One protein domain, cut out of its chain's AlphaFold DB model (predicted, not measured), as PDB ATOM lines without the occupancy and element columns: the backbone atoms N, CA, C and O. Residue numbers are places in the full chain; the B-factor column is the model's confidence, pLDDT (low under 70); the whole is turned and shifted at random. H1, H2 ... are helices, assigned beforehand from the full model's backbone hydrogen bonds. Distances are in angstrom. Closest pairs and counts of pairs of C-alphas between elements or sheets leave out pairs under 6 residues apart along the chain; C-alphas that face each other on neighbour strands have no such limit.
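Overview. This is residues 34 to 201 of the 267 residues of an uncharacterized protein of Candidatus Micrarchaeota archaeon (UniProt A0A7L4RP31). You are looking at a pile of helices laid one after another along the longest axis: H1 crosses over H2 and H4 at one end, H2, H4 and H5 make an up-and-down bundle, H6 and H7 pack on H4 and H5, and H8 joins on to H11, on which H9 and H10 pack at the other end. The printed part is 168 residues with eleven named helices, H1 to H11 in order, and no named strand: all helix, with the packing mostly crossed. It is compact, with a radius of gyration of the C-alphas of 15.7 A, and only just elongated, spanning 46 by 31 by 26 A.

Arrangement. Start with H1, residues 35 to 49; its residues 35 to 39 alone touch H2, residues 57 to 76, about perpendicular at 89 degrees, the closest C-alphas being Phe 39 and Leu 66, 6.0 A. H3, residues 78 to 82, is close to but not clearly touching H2. H4, residues 86 to 100, touches H2 at a shallow tilt of 12 degrees, opposite ways, closest at C-alphas Met 74 and Pro 86, 4.8 A. H5, residues 103 to 115, forms a hairpin with H4 at 24 degrees; H4 and H5 are the hub, touching five helices each. H6, residues 121 to 132, touches H4 at a steep tilt of 50 degrees, closest at C-alphas Gln 87 and Pro 123, 4.4 A. H7, residues 135 to 150, forms a hairpin with H8, residues 155 to 165, closest at C-alphas Ile 149 and Tyr 155, 4.0 A. H11, residues 188 to 200, touches H8, closest at C-alphas Pro 163 and Ser 196, 4.5 A. H9, residues 168 to 173, and H10, residues 175 to 182, both touch H11. Every O i to N i+4 pair is within hydrogen-bond range in H1, H4, H5, H6, H9 and H10; the counts are 12 of 16 in H2, 10 of 12 in H7, 5 of 7 in H8, 7 of 9 in H11, and 0 of 1 in H3, where 2 of 2 O i to N i+3 pairs are.

Along the chain. Find C-alpha 35 at (221.420, 189.950, 159.987), where H1 begins its 20.8 A. H2, 28.3 A long, has a kink of 62 degrees near residue 64. H4 spans 21.1 A and H7 23.7 A. H11 ends at C-alpha 200, (202.766, 175.492, 124.719).

Size, cuts and confidence. The C-alphas farthest apart are those of Asn 34 and Ala 201, 49.1 A. The printed part has no cut and no long link; look for low confidence at residues 77 to 83, which are under 70.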
ATOM      1  N   ASN A  34     222.684 191.179 164.193       84.38
ATOM      2  CA  ASN A  34     223.532 190.705 163.119       84.38
ATOM      3  C   ASN A  34     222.668 189.903 162.131       84.38
ATOM      4  O   ASN A  34     222.329 188.741 162.365       84.38
ATOM      5  N   ILE A  35     222.291 190.537 161.016       88.12
ATOM      6  CA  ILE A  35     221.420 189.950 159.987       88.12
ATOM      7  C   ILE A  35     221.966 188.611 159.494       88.12
ATOM      8  O   ILE A  35     221.187 187.703 159.206       88.12
ATOM      9  N   ARG A  36     223.294 188.445 159.453       86.81
ATOM     10  CA  ARG A  36     223.933 187.192 159.045       86.81
ATOM     11  C   ARG A  36     223.730 186.076 160.074       86.81
ATOM     12  O   ARG A  36     223.528 184.933 159.679       86.81
ATOM     13  N   GLU A  37     223.721 186.383 161.370       88.25
ATOM     14  CA  GLU A  37     223.392 185.398 162.411       88.25
ATOM     15  C   GLU A  37     221.921 184.989 162.361       88.25
ATOM     16  O   GLU A  37     221.616 183.799 162.437       88.25
ATOM     17  N   ILE A  38     221.009 185.956 162.196       90.81
ATOM     18  CA  ILE A  38     219.578 185.666 162.012       90.81
ATOM     19  C   ILE A  38     219.385 184.780 160.783       90.81
ATOM     20  O   ILE A  38     218.736 183.740 160.866       90.81
ATOM     21  N   PHE A  39     219.996 185.158 159.660       92.81
ATOM     22  CA  PHE A  39     219.962 184.381 158.429       92.81
ATOM     23  C   PHE A  39     220.401 182.932 158.670       92.81
ATOM     24  O   PHE A  39     219.655 182.010 158.342       92.81
ATOM     25  N   TRP A  40     221.561 182.708 159.299       91.38
ATOM     26  CA  TRP A  40     222.054 181.352 159.549       91.38
ATOM     27  C   TRP A  40     221.184 180.555 160.521       91.38
ATOM     28  O   TRP A  40     220.984 179.363 160.288       91.38
ATOM     29  N   LYS A  41     220.604 181.185 161.551       91.81
ATOM     30  CA  LYS A  41     219.631 180.529 162.444       91.81
ATOM     31  C   LYS A  41     218.420 180.013 161.663       91.81
ATOM     32  O   LYS A  41     218.044 178.851 161.820       91.81
ATOM     33  N   ILE A  42     217.867 180.831 160.766       92.75
ATOM     34  CA  ILE A  42     216.726 180.437 159.929       92.75
ATOM     35  C   ILE A  42     217.129 179.334 158.939       92.75
ATOM     36  O   ILE A  42     216.425 178.332 158.809       92.75
ATOM     37  N   MET A  43     218.281 179.464 158.266       93.25
ATOM     38  CA  MET A  43     218.772 178.445 157.325       93.25
ATOM     39  C   MET A  43     219.015 177.096 158.012       93.25
ATOM     40  O   MET A  43     218.625 176.058 157.473       93.25
ATOM     41  N   ALA A  44     219.605 177.095 159.211       90.12
ATOM     42  CA  ALA A  44     219.817 175.888 160.006       90.12
ATOM     43  C   ALA A  44     218.485 175.239 160.421       90.12
ATOM     44  O   ALA A  44     218.339 174.014 160.349       90.12
ATOM     45  N   SER A  45     217.482 176.046 160.779       91.88
ATOM     46  CA  SER A  45     216.142 175.536 161.070       91.88
ATOM     47  C   SER A  45     215.482 174.912 159.837       91.88
ATOM     48  O   SER A  45     214.967 173.797 159.916       91.88
ATOM     49  N   TYR A  46     215.553 175.544 158.661       92.50
ATOM     50  CA  TYR A  46     215.034 174.937 157.430       92.50
ATOM     51  C   TYR A  46     215.792 173.662 157.039       92.50
ATOM     52  O   TYR A  46     215.189 172.702 156.542       92.50
ATOM     53  N   ALA A  47     217.104 173.613 157.274       88.56
ATOM     54  CA  ALA A  47     217.900 172.421 157.020       88.56
ATOM     55  C   ALA A  47     217.417 171.231 157.866       88.56
ATOM     56  O   ALA A  47     217.235 170.146 157.310       88.56
ATOM     57  N   THR A  48     217.125 171.464 159.148       88.62
ATOM     58  CA  THR A  48     216.756 170.438 160.140       88.62
ATOM     59  C   THR A  48     215.264 170.100 160.158       88.62
ATOM     60  O   THR A  48     214.898 168.933 160.079       88.62
ATOM     61  N   THR A  49     214.392 171.106 160.226       88.50
ATOM     62  CA  THR A  49     212.947 170.942 160.475       88.50
ATOM     63  C   THR A  49     212.063 171.302 159.284       88.50
ATOM     64  O   THR A  49     210.850 171.117 159.344       88.50
ATOM     65  N   LYS A  50     212.637 171.845 158.199       86.75
ATOM     66  CA  LYS A  50     211.886 172.419 157.059       86.75
ATOM     67  C   LYS A  50     210.918 173.544 157.467       86.75
ATOM     68  O   LYS A  50     209.987 173.854 156.725       86.75
ATOM     69  N   SER A  51     211.173 174.175 158.612       88.25
ATOM     70  CA  SER A  51     210.432 175.314 159.151       88.25
ATOM     71  C   SER A  51     211.405 176.444 159.523       88.25
ATOM     72  O   SER A  51     212.584 176.166 159.763       88.25
ATOM     73  N   PRO A  52     210.957 177.709 159.593       85.69
ATOM     74  CA  PRO A  52     211.850 178.842 159.839       85.69
ATOM     75  C   PRO A  52     212.458 178.879 161.248       85.69
ATOM     76  O   PRO A  52     213.465 179.551 161.442       85.69
ATOM     77  N   GLY A  53     211.865 178.182 162.229       84.25
ATOM     78  CA  GLY A  53     212.350 178.143 163.620       84.25
ATOM     79  C   GLY A  53     212.263 179.478 164.367       84.25
ATOM     80  O   GLY A  53     212.741 179.591 165.492       84.25
ATOM     81  N   MET A  54     211.672 180.492 163.734       88.31
ATOM     82  CA  MET A  54     211.548 181.864 164.207       88.31
ATOM     83  C   MET A  54     210.231 182.453 163.699       88.31
ATOM     84  O   MET A  54     209.736 182.033 162.649       88.31
ATOM     85  N   ASP A  55     209.692 183.446 164.409       88.75
ATOM     86  CA  ASP A  55     208.570 184.228 163.897       88.75
ATOM     87  C   ASP A  55     209.047 185.150 162.768       88.75
ATOM     88  O   ASP A  55     209.801 186.100 162.987       88.75
ATOM     89  N   LEU A  56     208.610 184.851 161.546       91.44
ATOM     90  CA  LEU A  56     208.951 185.650 160.378       91.44
ATOM     91  C   LEU A  56     208.187 186.978 160.363       91.44
ATOM     92  O   LEU A  56     208.705 187.943 159.816       91.44
ATOM     93  N   ALA A  57     207.007 187.096 160.984       88.56
ATOM     94  CA  ALA A  57     206.259 188.356 160.974       88.56
ATOM     95  C   ALA A  57     207.052 189.490 161.651       88.56
ATOM     96  O   ALA A  57     207.138 190.595 161.111       88.56
ATOM     97  N   GLY A  58     207.725 189.184 162.765       87.25
ATOM     98  CA  GLY A  58     208.613 190.111 163.474       87.25
ATOM     99  C   GLY A  58     209.885 190.519 162.717       87.25
ATOM    100  O   GLY A  58     210.579 191.426 163.162       87.25
ATOM    101  N   LEU A  59     210.195 189.889 161.576       90.25
ATOM    102  CA  LEU A  59     211.384 190.168 160.757       90.25
ATOM    103  C   LEU A  59     211.069 190.931 159.461       90.25
ATOM    104  O   LEU A  59     211.907 191.014 158.556       90.25
ATOM    105  N   HIS A  60     209.853 191.476 159.333       89.25
ATOM    106  CA  HIS A  60     209.399 192.116 158.099       89.25
ATOM    107  C   HIS A  60     210.355 193.216 157.617       89.25
ATOM    108  O   HIS A  60     210.669 193.274 156.429       89.25
ATOM    109  N   ASN A  61     210.881 194.049 158.516       90.06
ATOM    110  CA  ASN A  61     211.761 195.162 158.147       90.06
ATOM    111  C   ASN A  61     213.163 194.708 157.706       90.06
ATOM    112  O   ASN A  61     213.864 195.436 157.004       90.06
ATOM    113  N   GLN A  62     213.552 193.473 158.029       92.38
ATOM    114  CA  GLN A  62     214.838 192.881 157.669       92.38
ATOM    115  C   GLN A  62     214.760 191.990 156.419       92.38
ATOM    116  O   GLN A  62     215.798 191.542 155.928       92.38
ATOM    117  N   ARG A  63     213.565 191.748 155.856       95.25
ATOM    118  CA  ARG A  63     213.336 190.788 154.756       95.25
ATOM    119  C   ARG A  63     214.269 190.972 153.553       95.25
ATOM    120  O   ARG A  63     214.849 190.004 153.066       95.25
ATOM    121  N   ILE A  64     214.495 192.212 153.118       95.88
ATOM    122  CA  ILE A  64     215.386 192.522 151.989       95.88
ATOM    123  C   ILE A  64     216.851 192.272 152.362       95.88
ATOM    124  O   ILE A  64     217.610 191.718 151.568       95.88
ATOM    125  N   ALA A  65     217.257 192.632 153.581       94.38
ATOM    126  CA  ALA A  65     218.612 192.385 154.066       94.38
ATOM    127  C   ALA A  65     218.908 190.877 154.191       94.38
ATOM    128  O   ALA A  65     220.010 190.431 153.862       94.38
ATOM    129  N   LEU A  66     217.910 190.076 154.578       95.25
ATOM    130  CA  LEU A  66     218.003 188.614 154.602       95.25
ATOM    131  C   LEU A  66     218.169 188.027 153.189       95.25
ATOM    132  O   LEU A  66     219.012 187.154 152.994       95.25
ATOM    133  N   MET A  67     217.445 188.539 152.185       96.62
ATOM    134  CA  MET A  67     217.625 188.121 150.783       96.62
ATOM    135  C   MET A  67     219.003 188.497 150.235       96.62
ATOM    136  O   MET A  67     219.643 187.699 149.553       96.62
ATOM    137  N   ARG A  68     219.505 189.688 150.579       94.12
ATOM    138  CA  ARG A  68     220.870 190.110 150.223       94.12
ATOM    139  C   ARG A  68     221.933 189.240 150.888       94.12
ATOM    140  O   ARG A  68     222.927 188.912 150.250       94.12
ATOM    141  N   SER A  69     221.704 188.824 152.132       93.06
ATOM    142  CA  SER A  69     222.580 187.870 152.822       93.06
ATOM    143  C   SER A  69     222.586 186.517 152.113       93.06
ATOM    144  O   SER A  69     223.658 185.971 151.868       93.06
ATOM    145  N   ALA A  70     221.412 186.019 151.705       94.06
ATOM    146  CA  ALA A  70     221.304 184.789 150.925       94.06
ATOM    147  C   ALA A  70     222.094 184.880 149.613       94.06
ATOM    148  O   ALA A  70     222.880 183.985 149.311       94.06
ATOM    149  N   LEU A  71     221.933 185.978 148.867       93.69
ATOM    150  CA  LEU A  71     222.670 186.213 147.627       93.69
ATOM    151  C   LEU A  71     224.180 186.261 147.864       93.69
ATOM    152  O   LEU A  71     224.909 185.522 147.214       93.69
ATOM    153  N   SER A  72     224.635 187.047 148.840       91.38
ATOM    154  CA  SER A  72     226.053 187.139 149.198       91.38
ATOM    155  C   SER A  72     226.652 185.766 149.512       91.38
ATOM    156  O   SER A  72     227.736 185.454 149.028       91.38
ATOM    157  N   VAL A  73     225.937 184.922 150.262       89.50
ATOM    158  CA  VAL A  73     226.377 183.560 150.607       89.50
ATOM    159  C   VAL A  73     226.406 182.634 149.384       89.50
ATOM    160  O   VAL A  73     227.301 181.793 149.277       89.50
ATOM    161  N   MET A  74     225.453 182.773 148.455       90.88
ATOM    162  CA  MET A  74     225.471 182.028 147.189       90.88
ATOM    163  C   MET A  74     226.663 182.429 146.311       90.88
ATOM    164  O   MET A  74     227.296 181.553 145.724       90.88
ATOM    165  N   GLU A  75     226.984 183.722 146.255       88.00
ATOM    166  CA  GLU A  75     228.070 184.277 145.439       88.00
ATOM    167  C   GLU A  75     229.454 183.916 145.984       88.00
ATOM    168  O   GLU A  75     230.323 183.472 145.234       88.00
ATOM    169  N   SER A  76     229.663 184.073 147.294       80.88
ATOM    170  CA  SER A  76     230.959 183.819 147.933       80.88
ATOM    171  C   SER A  76     231.256 182.334 148.143       80.88
ATOM    172  O   SER A  76     232.378 181.975 148.494       80.88
ATOM    173  N   ARG A  77     230.257 181.456 147.950       68.12
ATOM    174  CA  ARG A  77     230.307 180.021 148.292       68.12
ATOM    175  C   ARG A  77     230.676 179.750 149.757       68.12
ATOM    176  O   ARG A  77     231.018 178.621 150.110       68.12
ATOM    177  N   GLU A  78     230.534 180.743 150.637       63.34
ATOM    178  CA  GLU A  78     230.742 180.606 152.087       63.34
ATOM    179  C   GLU A  78     229.792 179.582 152.729       63.34
ATOM    180  O   GLU A  78     230.022 179.117 153.844       63.34
ATOM    181  N   SER A  79     228.750 179.171 152.005       57.09
ATOM    182  CA  SER A  79     227.856 178.083 152.392       57.09
ATOM    183  C   SER A  79     228.577 176.741 152.606       57.09
ATOM    184  O   SER A  79     228.094 175.909 153.375       57.09
ATOM    185  N   GLY A  80     229.760 176.555 152.003       55.22
ATOM    186  CA  GLY A  80     230.615 175.385 152.212       55.22
ATOM    187  C   GLY A  80     231.066 175.199 153.666       55.22
ATOM    188  O   GLY A  80     231.134 174.065 154.130       55.22
ATOM    189  N   PHE A  81     231.269 176.288 154.419       55.34
ATOM    190  CA  PHE A  81     231.628 176.224 155.845       55.34
ATOM    191  C   PHE A  81     230.493 175.692 156.732       55.34
ATOM    192  O   PHE A  81     230.747 175.196 157.825       55.34
ATOM    193  N   TYR A  82     229.253 175.755 156.242       60.56
ATOM    194  CA  TYR A  82     228.051 175.281 156.933       60.56
ATOM    195  C   TYR A  82     227.440 174.035 156.271       60.56
ATOM    196  O   TYR A  82     226.322 173.643 156.601       60.56
ATOM    197  N   GLY A  83     228.147 173.412 155.318       67.50
ATOM    198  CA  GLY A  83     227.719 172.180 154.648       67.50
ATOM    199  C   GLY A  83     226.482 172.316 153.751       67.50
ATOM    200  O   GLY A  83     225.907 171.304 153.352       67.50
ATOM    201  N   LEU A  84     226.053 173.538 153.415       81.31
ATOM    202  CA  LEU A  84     224.920 173.777 152.520       81.31
ATOM    203  C   LEU A  84     225.421 174.200 151.143       81.31
ATOM    204  O   LEU A  84     226.254 175.092 151.011       81.31
ATOM    205  N   SER A  85     224.901 173.585 150.084       87.06
ATOM    206  CA  SER A  85     225.204 174.037 148.727       87.06
ATOM    207  C   SER A  85     224.443 175.336 148.399       87.06
ATOM    208  O   SER A  85     223.375 175.581 148.976       87.06
ATOM    209  N   PRO A  86     224.914 176.156 147.439       90.19
ATOM    210  CA  PRO A  86     224.199 177.362 147.008       90.19
ATOM    211  C   PRO A  86     222.745 177.097 146.591       90.19
ATOM    212  O   PRO A  86     221.875 177.933 146.819       90.19
ATOM    213  N   GLN A  87     222.447 175.911 146.043       91.06
ATOM    214  CA  GLN A  87     221.077 175.519 145.693       91.06
ATOM    215  C   GLN A  87     220.175 175.380 146.928       91.06
ATOM    216  O   GLN A  87     219.010 175.780 146.881       91.06
ATOM    217  N   PHE A  88     220.691 174.850 148.042       92.12
ATOM    218  CA  PHE A  88     219.932 174.780 149.294       92.12
ATOM    219  C   PHE A  88     219.710 176.161 149.903       92.12
ATOM    220  O   PHE A  88     218.613 176.426 150.386       92.12
ATOM    221  N   ILE A  89     220.701 177.052 149.817       94.50
ATOM    222  CA  ILE A  89     220.552 178.442 150.263       94.50
ATOM    223  C   ILE A  89     219.458 179.156 149.465       94.50
ATOM    224  O   ILE A  89     218.532 179.699 150.069       94.50
ATOM    225  N   ALA A  90     219.500 179.085 148.130       96.19
ATOM    226  CA  ALA A  90     218.456 179.641 147.266       96.19
ATOM    227  C   ALA A  90     217.070 179.106 147.654       96.19
ATOM    228  O   ALA A  90     216.127 179.868 147.864       96.19
ATOM    229  N   ARG A  91     216.962 177.781 147.806       96.19
ATOM    230  CA  ARG A  91     215.713 177.109 148.162       96.19
ATOM    231  C   ARG A  91     215.169 177.588 149.502       96.19
ATOM    232  O   ARG A  91     213.999 177.942 149.570       96.19
ATOM    233  N   TYR A  92     215.976 177.586 150.557       96.56
ATOM    234  CA  TYR A  92     215.515 177.963 151.893       96.56
ATOM    235  C   TYR A  92     215.205 179.456 151.999       96.56
ATOM    236  O   TYR A  92     214.213 179.815 152.626       96.56
ATOM    237  N   ALA A  93     215.969 180.321 151.327       97.00
ATOM    238  CA  ALA A  93     215.658 181.747 151.248       97.00
ATOM    239  C   ALA A  93     214.304 181.999 150.559       97.00
ATOM    240  O   ALA A  93     213.486 182.772 151.055       97.00
ATOM    241  N   MET A  94     214.020 181.290 149.463       97.75
ATOM    242  CA  MET A  94     212.724 181.383 148.789       97.75
ATOM    243  C   MET A  94     211.588 180.765 149.616       97.75
ATOM    244  O   MET A  94     210.516 181.357 149.693       97.75
ATOM    245  N   MET A  95     211.810 179.623 150.280       97.38
ATOM    246  CA  MET A  95     210.834 179.045 151.219       97.38
ATOM    247  C   MET A  95     210.492 180.036 152.332       97.38
ATOM    248  O   MET A  95     209.316 180.233 152.608       97.38
ATOM    249  N   MET A  96     211.499 180.698 152.908       97.12
ATOM    250  CA  MET A  96     211.325 181.737 153.924       97.12
ATOM    251  C   MET A  96     210.451 182.884 153.416       97.12
ATOM    252  O   MET A  96     209.484 183.244 154.081       97.12
ATOM    253  N   ALA A  97     210.737 183.418 152.225       97.56
ATOM    254  CA  ALA A  97     209.926 184.485 151.642       97.56
ATOM    255  C   ALA A  97     208.466 184.044 151.413       97.56
ATOM    256  O   ALA A  97     207.540 184.780 151.743       97.56
ATOM    257  N   LEU A  98     208.239 182.820 150.921       97.06
ATOM    258  CA  LEU A  98     206.890 182.285 150.683       97.06
ATOM    259  C   LEU A  98     206.138 181.932 151.976       97.06
ATOM    260  O   LEU A  98     204.919 182.113 152.060       97.06
ATOM    261  N   ASP A  99     206.827 181.407 152.988       96.00
ATOM    262  CA  ASP A  99     206.238 181.111 154.296       96.00
ATOM    263  C   ASP A  99     205.829 182.412 155.007       96.00
ATOM    264  O   ASP A  99     204.741 182.460 155.576       96.00
ATOM    265  N   ALA A 100     206.629 183.478 154.883       95.19
ATOM    266  CA  ALA A 100     206.350 184.796 155.459       95.19
ATOM    267  C   ALA A 100     205.385 185.679 154.644       95.19
ATOM    268  O   ALA A 100     204.937 186.708 155.143       95.19
ATOM    269  N   GLY A 101     205.100 185.327 153.386       95.81
ATOM    270  CA  GLY A 101     204.321 186.179 152.477       95.81
ATOM    271  C   GLY A 101     205.074 187.426 151.991       95.81
ATOM    272  O   GLY A 101     204.456 188.437 151.670       95.81
ATOM    273  N   TRP A 102     206.406 187.381 151.945       96.81
ATOM    274  CA  TRP A 102     207.260 188.479 151.483       96.81
ATOM    275  C   TRP A 102     207.485 188.416 149.970       96.81
ATOM    276  O   TRP A 102     208.567 188.060 149.497       96.81
ATOM    277  N   GLU A 103     206.444 188.736 149.205       96.81
ATOM    278  CA  GLU A 103     206.487 188.741 147.736       96.81
ATOM    279  C   GLU A 103     207.596 189.653 147.186       96.81
ATOM    280  O   GLU A 103     208.353 189.259 146.302       96.81
ATOM    281  N   ASP A 104     207.757 190.845 147.754       96.12
ATOM    282  CA  ASP A 104     208.781 191.805 147.343       96.12
ATOM    283  C   ASP A 104     210.206 191.281 147.576       96.12
ATOM    284  O   ASP A 104     211.071 191.421 146.715       96.12
ATOM    285  N   ALA A 105     210.444 190.610 148.703       97.06
ATOM    286  CA  ALA A 105     211.720 189.969 149.002       97.06
ATOM    287  C   ALA A 105     211.995 188.788 148.056       97.06
ATOM    288  O   ALA A 105     213.120 188.614 147.585       97.06
ATOM    289  N   PHE A 106     210.965 188.003 147.732       97.94
ATOM    290  CA  PHE A 106     211.062 186.932 146.742       97.94
ATOM    291  C   PHE A 106     211.486 187.480 145.369       97.94
ATOM    292  O   PHE A 106     212.416 186.954 144.753       97.94
ATOM    293  N   LEU A 107     210.852 188.566 144.915       96.62
ATOM    294  CA  LEU A 107     211.174 189.221 143.645       96.62
ATOM    295  C   LEU A 107     212.547 189.909 143.664       96.62
ATOM    296  O   LEU A 107     213.270 189.826 142.671       96.62
ATOM    297  N   GLU A 108     212.950 190.515 144.784       95.62
ATOM    298  CA  GLU A 108     214.286 191.106 144.970       95.62
ATOM    299  C   GLU A 108     215.387 190.050 144.798       95.62
ATOM    300  O   GLU A 108     216.378 190.293 144.105       95.62
ATOM    301  N   LEU A 109     215.219 188.860 145.391       96.94
ATOM    302  CA  LEU A 109     216.195 187.774 145.261       96.94
ATOM    303  C   LEU A 109     216.343 187.329 143.802       96.94
ATOM    304  O   LEU A 109     217.464 187.191 143.318       96.94
ATOM    305  N   ILE A 110     215.225 187.131 143.097       96.50
ATOM    306  CA  ILE A 110     215.211 186.748 141.677       96.50
ATOM    307  C   ILE A 110     215.869 187.835 140.819       96.50
ATOM    308  O   ILE A 110     216.725 187.529 139.989       96.50
ATOM    309  N   GLY A 111     215.500 189.102 141.029       95.94
ATOM    310  CA  GLY A 111     216.038 190.232 140.274       95.94
ATOM    311  C   GLY A 111     217.548 190.359 140.427       95.94
ATOM    312  O   GLY A 111     218.276 190.338 139.437       95.94
ATOM    313  N   ARG A 112     218.046 190.384 141.666       95.69
ATOM    314  CA  ARG A 112     219.489 190.511 141.905       95.69
ATOM    315  C   ARG A 112     220.282 189.278 141.499       95.69
ATOM    316  O   ARG A 112     221.411 189.413 141.038       95.69
ATOM    317  N   ALA A 113     219.721 188.079 141.645       96.12
ATOM    318  CA  ALA A 113     220.399 186.863 141.207       96.12
ATOM    319  C   ALA A 113     220.594 186.827 139.683       96.12
ATOM    320  O   ALA A 113     221.620 186.321 139.229       96.12
ATOM    321  N   ARG A 114     219.662 187.398 138.901       94.56
ATOM    322  CA  ARG A 114     219.828 187.599 137.450       94.56
ATOM    323  C   ARG A 114     220.974 188.560 137.129       94.56
ATOM    324  O   ARG A 114     221.717 188.313 136.189       94.56
ATOM    325  N   GLU A 115     221.116 189.635 137.898       92.75
ATOM    326  CA  GLU A 115     222.155 190.662 137.700       92.75
ATOM    327  C   GLU A 115     223.532 190.260 138.266       92.75
ATOM    328  O   GLU A 115     224.543 190.916 138.005       92.75
ATOM    329  N   SER A 116     223.585 189.177 139.043       89.94
ATOM    330  CA  SER A 116     224.802 188.678 139.679       89.94
ATOM    331  C   SER A 116     225.819 188.165 138.658       89.94
ATOM    332  O   SER A 116     225.521 187.321 137.810       89.94
ATOM    333  N   ARG A 117     227.078 188.595 138.810       80.38
ATOM    334  CA  ARG A 117     228.209 188.117 137.994       80.38
ATOM    335  C   ARG A 117     228.624 186.676 138.307       80.38
ATOM    336  O   ARG A 117     229.335 186.077 137.510       80.38
ATOM    337  N   ALA A 118     228.202 186.121 139.445       84.50
ATOM    338  CA  ALA A 118     228.582 184.777 139.890       84.50
ATOM    339  C   ALA A 118     227.624 183.675 139.398       84.50
ATOM    340  O   ALA A 118     227.631 182.570 139.935       84.50
ATOM    341  N   GLU A 119     226.765 183.982 138.420       89.25
ATOM    342  CA  GLU A 119     225.727 183.076 137.911       89.25
ATOM    343  C   GLU A 119     224.764 182.561 138.999       89.25
ATOM    344  O   GLU A 119     224.191 181.474 138.889       89.25
ATOM    345  N   SER A 120     224.521 183.370 140.039       92.75
ATOM    346  CA  SER A 120     223.604 183.050 141.149       92.75
ATOM    347  C   SER A 120     222.174 182.748 140.693       92.75
ATOM    348  O   SER A 120     221.390 182.139 141.426       92.75
ATOM    349  N   TRP A 121     221.826 183.108 139.457       95.44
ATOM    350  CA  TRP A 121     220.574 182.716 138.836       95.44
ATOM    351  C   TRP A 121     220.408 181.196 138.689       95.44
ATOM    352  O   TRP A 121     219.280 180.713 138.777       95.44
ATOM    353  N   GLN A 122     221.486 180.421 138.522       95.81
ATOM    354  CA  GLN A 122     221.411 178.964 138.363       95.81
ATOM    355  C   GLN A 122     220.859 178.268 139.624       95.81
ATOM    356  O   GLN A 122     219.872 177.533 139.504       95.81
ATOM    357  N   PRO A 123     221.402 178.506 140.841       95.88
ATOM    358  CA  PRO A 123     220.786 178.050 142.087       95.88
ATOM    359  C   PRO A 123     219.316 178.444 142.239       95.88
ATOM    360  O   PRO A 123     218.507 177.620 142.663       95.88
ATOM    361  N   VAL A 124     218.955 179.671 141.848       97.44
ATOM    362  CA  VAL A 124     217.569 180.159 141.922       97.44
ATOM    363  C   VAL A 124     216.647 179.397 140.965       97.44
ATOM    364  O   VAL A 124     215.551 179.017 141.365       97.44
ATOM    365  N   VAL A 125     217.088 179.071 139.742       97.69
ATOM    366  CA  VAL A 125     216.318 178.204 138.825       97.69
ATOM    367  C   VAL A 125     216.051 176.839 139.465       97.69
ATOM    368  O   VAL A 125     214.925 176.345 139.410       97.69
ATOM    369  N   GLN A 126     217.060 176.224 140.091       96.94
ATOM    370  CA  GLN A 126     216.901 174.914 140.739       96.94
ATOM    371  C   GLN A 126     215.961 174.980 141.950       96.94
ATOM    372  O   GLN A 126     215.129 174.092 142.143       96.94
ATOM    373  N   ALA A 127     216.048 176.054 142.736       96.94
ATOM    374  CA  ALA A 127     215.127 176.312 143.834       96.94
ATOM    375  C   ALA A 127     213.681 176.463 143.339       96.94
ATOM    376  O   ALA A 127     212.791 175.799 143.865       96.94
ATOM    377  N   LEU A 128     213.449 177.265 142.294       97.94
ATOM    378  CA  LEU A 128     212.126 177.455 141.698       97.94
ATOM    379  C   LEU A 128     211.546 176.146 141.160       97.94
ATOM    380  O   LEU A 128     210.399 175.836 141.469       97.94
ATOM    381  N   LYS A 129     212.341 175.334 140.448       97.81
ATOM    382  CA  LYS A 129     211.928 173.988 140.005       97.81
ATOM    383  C   LYS A 129     211.434 173.139 141.173       97.81
ATOM    384  O   LYS A 129     210.366 172.537 141.098       97.81
ATOM    385  N   HIS A 130     212.180 173.128 142.277       96.38
ATOM    386  CA  HIS A 130     211.781 172.387 143.466       96.38
ATOM    387  C   HIS A 130     210.497 172.950 144.104       96.38
ATOM    388  O   HIS A 130     209.644 172.190 144.557       96.38
ATOM    389  N   LEU A 131     210.363 174.274 144.208       96.88
ATOM    390  CA  LEU A 131     209.197 174.904 144.834       96.88
ATOM    391  C   LEU A 131     207.924 174.700 144.019       96.88
ATOM    392  O   LEU A 131     206.873 174.440 144.597       96.88
ATOM    393  N   LEU A 132     208.027 174.760 142.694       97.50
ATOM    394  CA  LEU A 132     206.911 174.510 141.789       97.50
ATOM    395  C   LEU A 132     206.484 173.039 141.820       97.50
ATOM    396  O   LEU A 132     205.291 172.762 141.782       97.50
ATOM    397  N   ALA A 133     207.411 172.097 141.996       96.62
ATOM    398  CA  ALA A 133     207.075 170.685 142.192       96.62
ATOM    399  C   ALA A 133     206.438 170.376 143.567       96.62
ATOM    400  O   ALA A 133     205.959 169.267 143.791       96.62
ATOM    401  N   SER A 134     206.443 171.322 144.513       95.62
ATOM    402  CA  SER A 134     205.921 171.117 145.865       95.62
ATOM    403  C   SER A 134     204.487 171.621 145.995       95.62
ATOM    404  O   SER A 134     204.253 172.821 145.898       95.62
ATOM    405  N   GLU A 135     203.543 170.744 146.349       94.75
ATOM    406  CA  GLU A 135     202.137 171.124 146.585       94.75
ATOM    407  C   GLU A 135     201.987 172.277 147.591       94.75
ATOM    408  O   GLU A 135     201.197 173.196 147.378       94.75
ATOM    409  N   LYS A 136     202.809 172.284 148.653       95.38
ATOM    410  CA  LYS A 136     202.808 173.336 149.683       95.38
ATOM    411  C   LYS A 136     203.139 174.721 149.115       95.38
ATOM    412  O   LYS A 136     202.563 175.716 149.554       95.38
ATOM    413  N   TYR A 137     204.106 174.801 148.201       97.31
ATOM    414  CA  TYR A 137     204.690 176.073 147.763       97.31
ATOM    415  C   TYR A 137     204.264 176.500 146.361       97.31
ATOM    416  O   TYR A 137     204.320 177.696 146.076       97.31
ATOM    417  N   ARG A 138     203.805 175.571 145.513       96.94
ATOM    418  CA  ARG A 138     203.491 175.806 144.099       96.94
ATOM    419  C   ARG A 138     202.594 177.017 143.909       96.94
ATOM    420  O   ARG A 138     202.983 177.944 143.209       96.94
ATOM    421  N   LYS A 139     201.445 177.049 144.592       97.50
ATOM    422  CA  LYS A 139     200.482 178.149 144.468       97.50
ATOM    423  C   LYS A 139     201.112 179.502 144.814       97.50
ATOM    424  O   LYS A 139     201.076 180.409 143.995       97.50
ATOM    425  N   LYS A 140     201.762 179.611 145.978       97.94
ATOM    426  CA  LYS A 140     202.405 180.863 146.412       97.94
ATOM    427  C   LYS A 140     203.524 181.298 145.462       97.94
ATOM    428  O   LYS A 140     203.648 182.478 145.168       97.94
ATOM    429  N   ALA A 141     204.336 180.356 144.977       97.94
ATOM    430  CA  ALA A 141     205.402 180.650 144.025       97.94
ATOM    431  C   ALA A 141     204.836 181.160 142.690       97.94
ATOM    432  O   ALA A 141     205.322 182.160 142.171       97.94
ATOM    433  N   VAL A 142     203.791 180.513 142.162       98.00
ATOM    434  CA  VAL A 142     203.083 180.960 140.953       98.00
ATOM    435  C   VAL A 142     202.480 182.349 141.162       98.00
ATOM    436  O   VAL A 142     202.671 183.210 140.307       98.00
ATOM    437  N   ASP A 143     201.828 182.597 142.300       97.62
ATOM    438  CA  ASP A 143     201.235 183.898 142.632       97.62
ATOM    439  C   ASP A 143     202.299 185.012 142.655       97.62
ATOM    440  O   ASP A 143     202.119 186.036 141.994       97.62
ATOM    441  N   CYS A 144     203.456 184.784 143.293       97.75
ATOM    442  CA  CYS A 144     204.577 185.731 143.273       97.75
ATOM    443  C   CYS A 144     205.106 185.980 141.849       97.75
ATOM    444  O   CYS A 144     205.355 187.122 141.466       97.75
ATOM    445  N   MET A 145     205.275 184.928 141.039       97.75
ATOM    446  CA  MET A 145     205.741 185.062 139.649       97.75
ATOM    447  C   MET A 145     204.720 185.828 138.792       97.75
ATOM    448  O   MET A 145     205.096 186.637 137.943       97.75
ATOM    449  N   LYS A 146     203.424 185.620 139.044       97.19
ATOM    450  CA  LYS A 146     202.311 186.301 138.374       97.19
ATOM    451  C   LYS A 146     202.216 187.774 138.752       97.19
ATOM    452  O   LYS A 146     201.947 188.610 137.892       97.19
ATOM    453  N   ALA A 147     202.454 188.109 140.013       96.00
ATOM    454  CA  ALA A 147     202.565 189.497 140.436       96.00
ATOM    455  C   ALA A 147     203.817 190.159 139.834       96.00
ATOM    456  O   ALA A 147     203.731 191.245 139.260       96.00
ATOM    457  N   GLY A 148     204.950 189.449 139.840       96.69
ATOM    458  CA  GLY A 148     206.209 189.913 139.262       96.69
ATOM    459  C   GLY A 148     206.127 190.215 137.763       96.69
ATOM    460  O   GLY A 148     206.608 191.257 137.334       96.69
ATOM    461  N   ILE A 149     205.483 189.356 136.960       96.69
ATOM    462  CA  ILE A 149     205.361 189.575 135.506       96.69
ATOM    463  C   ILE A 149     204.424 190.739 135.156       96.69
ATOM    464  O   ILE A 149     204.532 191.307 134.078       96.69
ATOM    465  N   ARG A 150     203.514 191.116 136.061       95.25
ATOM    466  CA  ARG A 150     202.619 192.275 135.896       95.25
ATOM    467  C   ARG A 150     203.250 193.581 136.378       95.25
ATOM    468  O   ARG A 150     202.710 194.650 136.110       95.25
ATOM    469  N   ASN A 151     204.366 193.502 137.099       93.94
ATOM    470  CA  ASN A 151     205.082 194.652 137.624       93.94
ATOM    471  C   ASN A 151     206.174 195.103 136.639       93.94
ATOM    472  O   ASN A 151     207.051 194.322 136.270       93.94
ATOM    473  N   SER A 152     206.167 196.386 136.262       87.06
ATOM    474  CA  SER A 152     207.123 196.960 135.304       87.06
ATOM    475  C   SER A 152     208.592 196.835 135.731       87.06
ATOM    476  O   SER A 152     209.467 196.785 134.875       87.06
ATOM    477  N   GLY A 153     208.881 196.775 137.034       89.94
ATOM    478  CA  GLY A 153     210.240 196.622 137.560       89.94
ATOM    479  C   GLY A 153     210.724 195.173 137.649       89.94
ATOM    480  O   GLY A 153     211.927 194.936 137.681       89.94
ATOM    481  N   SER A 154     209.815 194.194 137.685       94.00
ATOM    482  CA  SER A 154     210.164 192.786 137.938       94.00
ATOM    483  C   SER A 154     209.925 191.862 136.744       94.00
ATOM    484  O   SER A 154     210.538 190.791 136.686       94.00
ATOM    485  N   TYR A 155     209.099 192.262 135.770       95.62
ATOM    486  CA  TYR A 155     208.778 191.422 134.615       95.62
ATOM    487  C   TYR A 155     210.000 190.919 133.827       95.62
ATOM    488  O   TYR A 155     209.965 189.747 133.440       95.62
ATOM    489  N   PRO A 156     211.099 191.690 133.627       96.19
ATOM    490  CA  PRO A 156     212.241 191.196 132.858       96.19
ATOM    491  C   PRO A 156     212.900 190.004 133.551       96.19
ATOM    492  O   PRO A 156     213.317 189.036 132.916       96.19
ATOM    493  N   SER A 157     212.944 190.043 134.884       96.69
ATOM    494  CA  SER A 157     213.461 188.953 135.699       96.69
ATOM    495  C   SER A 157     212.550 187.735 135.599       96.69
ATOM    496  O   SER A 157     213.034 186.643 135.325       96.69
ATOM    497  N   ILE A 158     211.229 187.897 135.710       97.75
ATOM    498  CA  ILE A 158     210.309 186.759 135.565       97.75
ATOM    499  C   ILE A 158     210.439 186.104 134.186       97.75
ATOM    500  O   ILE A 158     210.637 184.889 134.110       97.75
ATOM    501  N   LEU A 159     210.411 186.894 133.109       97.25
ATOM    502  CA  LEU A 159     210.574 186.386 131.747       97.25
ATOM    503  C   LEU A 159     211.917 185.685 131.554       97.25
ATOM    504  O   LEU A 159     211.964 184.656 130.894       97.25
ATOM    505  N   PHE A 160     212.995 186.166 132.174       97.50
ATOM    506  CA  PHE A 160     214.290 185.492 132.121       97.50
ATOM    507  C   PHE A 160     214.265 184.090 132.759       97.50
ATOM    508  O   PHE A 160     214.930 183.179 132.251       97.50
ATOM    509  N   TYR A 161     213.545 183.905 133.872       98.06
ATOM    510  CA  TYR A 161     213.536 182.647 134.629       98.06
ATOM    511  C   TYR A 161     212.560 181.606 134.076       98.06
ATOM    512  O   TYR A 161     212.925 180.432 134.015       98.06
ATOM    513  N   VAL A 162     211.355 182.003 133.655       97.94
ATOM    514  CA  VAL A 162     210.302 181.081 133.180       97.94
ATOM    515  C   VAL A 162     210.804 180.038 132.160       97.94
ATOM    516  O   VAL A 162     210.637 178.842 132.424       97.94
ATOM    517  N   PRO A 163     211.489 180.402 131.056       97.12
ATOM    518  CA  PRO A 163     211.937 179.417 130.075       97.12
ATOM    519  C   PRO A 163     213.054 178.509 130.616       97.12
ATOM    520  O   PRO A 163     213.164 177.356 130.209       97.12
ATOM    521  N   LYS A 164     213.863 178.985 131.575       97.38
ATOM    522  CA  LYS A 164     214.956 178.212 132.204       97.38
ATOM    523  C   LYS A 164     214.447 177.203 133.234       97.38
ATOM    524  O   LYS A 164     215.086 176.174 133.477       97.38
ATOM    525  N   ILE A 165     213.300 177.495 133.849       97.31
ATOM    526  CA  ILE A 165     212.603 176.569 134.742       97.31
ATOM    527  C   ILE A 165     212.052 175.391 133.938       97.31
ATOM    528  O   ILE A 165     212.196 174.255 134.377       97.31
ATOM    529  N   GLY A 166     211.480 175.623 132.755       95.25
ATOM    530  CA  GLY A 166     210.980 174.518 131.932       95.25
ATOM    531  C   GLY A 166     209.705 173.852 132.462       95.25
ATOM    532  O   GLY A 166     209.436 172.710 132.101       95.25
ATOM    533  N   ASP A 167     208.944 174.521 133.336       96.88
ATOM    534  CA  ASP A 167     207.676 174.012 133.879       96.88
ATOM    535  C   ASP A 167     206.514 174.452 132.972       96.88
ATOM    536  O   ASP A 167     206.145 175.627 132.934       96.88
ATOM    537  N   LYS A 168     205.948 173.499 132.219       96.44
ATOM    538  CA  LYS A 168     204.864 173.748 131.254       96.44
ATOM    539  C   LYS A 168     203.606 174.318 131.917       96.44
ATOM    540  O   LYS A 168     202.936 175.168 131.337       96.44
ATOM    541  N   GLU A 169     203.277 173.851 133.114       96.88
ATOM    542  CA  GLU A 169     202.091 174.300 133.840       96.88
ATOM    543  C   GLU A 169     202.267 175.741 134.342       96.88
ATOM    544  O   GLU A 169     201.347 176.541 134.195       96.88
ATOM    545  N   LEU A 170     203.461 176.122 134.817       97.75
ATOM    546  CA  LEU A 170     203.779 177.524 135.125       97.75
ATOM    547  C   LEU A 170     203.601 178.416 133.889       97.75
ATOM    548  O   LEU A 170     203.008 179.490 133.987       97.75
ATOM    549  N   VAL A 171     204.109 177.988 132.726       97.81
ATOM    550  CA  VAL A 171     203.924 178.747 131.478       97.81
ATOM    551  C   VAL A 171     202.437 178.880 131.150       97.81
ATOM    552  O   VAL A 171     202.014 179.946 130.713       97.81
ATOM    553  N   SER A 172     201.635 177.837 131.387       97.75
ATOM    554  CA  SER A 172     200.182 177.871 131.176       97.75
ATOM    555  C   SER A 172     199.493 178.889 132.092       97.75
ATOM    556  O   SER A 172     198.722 179.725 131.619       97.75
ATOM    557  N   GLU A 173     199.852 178.914 133.378       97.44
ATOM    558  CA  GLU A 173     199.329 179.863 134.376       97.44
ATOM    559  C   GLU A 173     199.681 181.331 134.077       97.44
ATOM    560  O   GLU A 173     198.916 182.246 134.405       97.44
ATOM    561  N   LEU A 174     200.831 181.563 133.436       97.75
ATOM    562  CA  LEU A 174     201.326 182.885 133.034       97.75
ATOM    563  C   LEU A 174     201.086 183.192 131.546       97.75
ATOM    564  O   LEU A 174     201.553 184.217 131.038       97.75
ATOM    565  N   LYS A 175     200.373 182.319 130.820       97.69
ATOM    566  CA  LYS A 175     200.267 182.355 129.352       97.69
ATOM    567  C   LYS A 175     199.777 183.700 128.840       97.69
ATOM    568  O   LYS A 175     200.285 184.199 127.834       97.69
ATOM    569  N   ARG A 176     198.790 184.288 129.520       96.06
ATOM    570  CA  ARG A 176     198.194 185.574 129.138       96.06
ATOM    571  C   ARG A 176     199.247 186.678 129.140       96.06
ATOM    572  O   ARG A 176     199.371 187.390 128.150       96.06
ATOM    573  N   GLU A 177     199.989 186.817 130.229       96.69
ATOM    574  CA  GLU A 177     201.012 187.842 130.400       96.69
ATOM    575  C   GLU A 177     202.195 187.603 129.454       96.69
ATOM    576  O   GLU A 177     202.590 188.514 128.733       96.69
ATOM    577  N   ILE A 178     202.692 186.365 129.353       97.50
ATOM    578  CA  ILE A 178     203.788 186.009 128.437       97.50
ATOM    579  C   ILE A 178     203.412 186.313 126.976       97.50
ATOM    580  O   ILE A 178     204.228 186.836 126.219       97.50
ATOM    581  N   SER A 179     202.164 186.046 126.577       96.50
ATOM    582  CA  SER A 179     201.682 186.329 125.218       96.50
ATOM    583  C   SER A 179     201.661 187.821 124.880       96.50
ATOM    584  O   SER A 179     201.828 188.173 123.713       96.50
ATOM    585  N   ILE A 180     201.470 188.697 125.872       94.88
ATOM    586  CA  ILE A 180     201.558 190.151 125.679       94.88
ATOM    587  C   ILE A 180     203.001 190.524 125.327       94.88
ATOM    588  O   ILE A 180     203.232 191.158 124.301       94.88
ATOM    589  N   TYR A 181     203.970 190.056 126.117       95.88
ATOM    590  CA  TYR A 181     205.388 190.349 125.889       95.88
ATOM    591  C   TYR A 181     205.935 189.718 124.603       95.88
ATOM    592  O   TYR A 181     206.744 190.331 123.916       95.88
ATOM    593  N   ALA A 182     205.440 188.546 124.203       95.19
ATOM    594  CA  ALA A 182     205.818 187.921 122.933       95.19
ATOM    595  C   ALA A 182     205.423 188.755 121.695       95.19
ATOM    596  O   ALA A 182     206.022 188.603 120.630       95.19
ATOM    597  N   ARG A 183     204.426 189.641 121.819       93.31
ATOM    598  CA  ARG A 183     203.983 190.572 120.765       93.31
ATOM    599  C   ARG A 183     204.537 191.990 120.940       93.31
ATOM    600  O   ARG A 183     204.139 192.872 120.185       93.31
ATOM    601  N   GLY A 184     205.366 192.205 121.959       89.19
ATOM    602  CA  GLY A 184     205.934 193.505 122.287       89.19
ATOM    603  C   GLY A 184     207.093 193.905 121.378       89.19
ATOM    604  O   GLY A 184     207.276 193.363 120.285       89.19
ATOM    605  N   ASP A 185     207.870 194.867 121.864       87.56
ATOM    606  CA  ASP A 185     209.059 195.365 121.185       87.56
ATOM    607  C   ASP A 185     210.156 194.302 121.090       87.56
ATOM    608  O   ASP A 185     210.233 193.372 121.893       87.56
ATOM    609  N   VAL A 186     211.028 194.459 120.093       88.44
ATOM    610  CA  VAL A 186     212.125 193.521 119.845       88.44
ATOM    611  C   VAL A 186     213.231 193.726 120.864       88.44
ATOM    612  O   VAL A 186     214.108 194.572 120.693       88.44
ATOM    613  N   ASP A 187     213.198 192.912 121.909       92.00
ATOM    614  CA  ASP A 187     214.197 192.883 122.965       92.00
ATOM    615  C   ASP A 187     214.415 191.454 123.512       92.00
ATOM    616  O   ASP A 187     213.852 190.459 123.040       92.00
ATOM    617  N   GLU A 188     215.266 191.340 124.535       93.19
ATOM    618  CA  GLU A 188     215.518 190.072 125.229       93.19
ATOM    619  C   GLU A 188     214.239 189.502 125.876       93.19
ATOM    620  O   GLU A 188     214.077 188.285 125.988       93.19
ATOM    621  N   ASN A 189     213.309 190.365 126.291       94.56
ATOM    622  CA  ASN A 189     212.069 189.961 126.942       94.56
ATOM    623  C   ASN A 189     211.129 189.268 125.953       94.56
ATOM    624  O   ASN A 189     210.565 188.227 126.292       94.56
ATOM    625  N   GLN A 190     211.012 189.781 124.723       95.50
ATOM    626  CA  GLN A 190     210.250 189.130 123.657       95.50
ATOM    627  C   GLN A 190     210.824 187.744 123.337       95.50
ATOM    628  O   GLN A 190     210.073 186.773 123.236       95.50
ATOM    629  N   LEU A 191     212.150 187.615 123.237       96.12
ATOM    630  CA  LEU A 191     212.803 186.324 122.985       96.12
ATOM    631  C   LEU A 191     212.561 185.321 124.121       96.12
ATOM    632  O   LEU A 191     212.172 184.181 123.859       96.12
ATOM    633  N   ASN A 192     212.718 185.754 125.373       96.88
ATOM    634  CA  ASN A 192     212.442 184.933 126.553       96.88
ATOM    635  C   ASN A 192     210.957 184.521 126.643       96.88
ATOM    636  O   ASN A 192     210.634 183.387 127.021       96.88
ATOM    637  N   ALA A 193     210.037 185.408 126.255       97.44
ATOM    638  CA  ALA A 193     208.613 185.102 126.179       97.44
ATOM    639  C   ALA A 193     208.317 184.043 125.102       97.44
ATOM    640  O   ALA A 193     207.579 183.090 125.362       97.44
ATOM    641  N   LEU A 194     208.935 184.150 123.922       97.50
ATOM    642  CA  LEU A 194     208.820 183.147 122.857       97.50
ATOM    643  C   LEU A 194     209.385 181.787 123.277       97.50
ATOM    644  O   LEU A 194     208.757 180.764 123.009       97.50
ATOM    645  N   ASP A 195     210.523 181.767 123.972       97.06
ATOM    646  CA  ASP A 195     211.100 180.537 124.527       97.06
ATOM    647  C   ASP A 195     210.183 179.866 125.545       97.06
ATOM    648  O   ASP A 195     210.063 178.642 125.570       97.06
ATOM    649  N   SER A 196     209.485 180.663 126.350       97.31
ATOM    650  CA  SER A 196     208.496 180.148 127.294       97.31
ATOM    651  C   SER A 196     207.322 179.509 126.546       97.31
ATOM    652  O   SER A 196     206.971 178.354 126.783       97.31
ATOM    653  N   LEU A 197     206.756 180.228 125.573       97.00
ATOM    654  CA  LEU A 197     205.606 179.769 124.787       97.00
ATOM    655  C   LEU A 197     205.910 178.575 123.887       97.00
ATOM    656  O   LEU A 197     204.983 177.857 123.515       97.00
ATOM    657  N   ALA A 198     207.180 178.311 123.569       96.19
ATOM    658  CA  ALA A 198     207.576 177.114 122.837       96.19
ATOM    659  C   ALA A 198     207.070 175.823 123.514       96.19
ATOM    660  O   ALA A 198     206.704 174.870 122.825       96.19
ATOM    661  N   MET A 199     206.959 175.808 124.849       96.19
ATOM    662  CA  MET A 199     206.429 174.671 125.622       96.19
ATOM    663  C   MET A 199     204.923 174.452 125.421       96.19
ATOM    664  O   MET A 199     204.422 173.345 125.633       96.19
ATOM    665  N   LEU A 200     204.203 175.496 125.001       96.62
ATOM    666  CA  LEU A 200     202.766 175.492 124.719       96.62
ATOM    667  C   LEU A 200     202.465 175.620 123.222       96.62
ATOM    668  O   LEU A 200     201.317 175.816 122.846       96.62
ATOM    669  N   ALA A 201     203.465 175.494 122.346       93.25
ATOM    670  CA  ALA A 201     203.310 175.787 120.920       93.25
ATOM    671  C   ALA A 201     202.305 174.876 120.185       93.25
ATOM    672  O   ALA A 201     201.913 175.187 119.065       93.25
TER     673      ALA A 201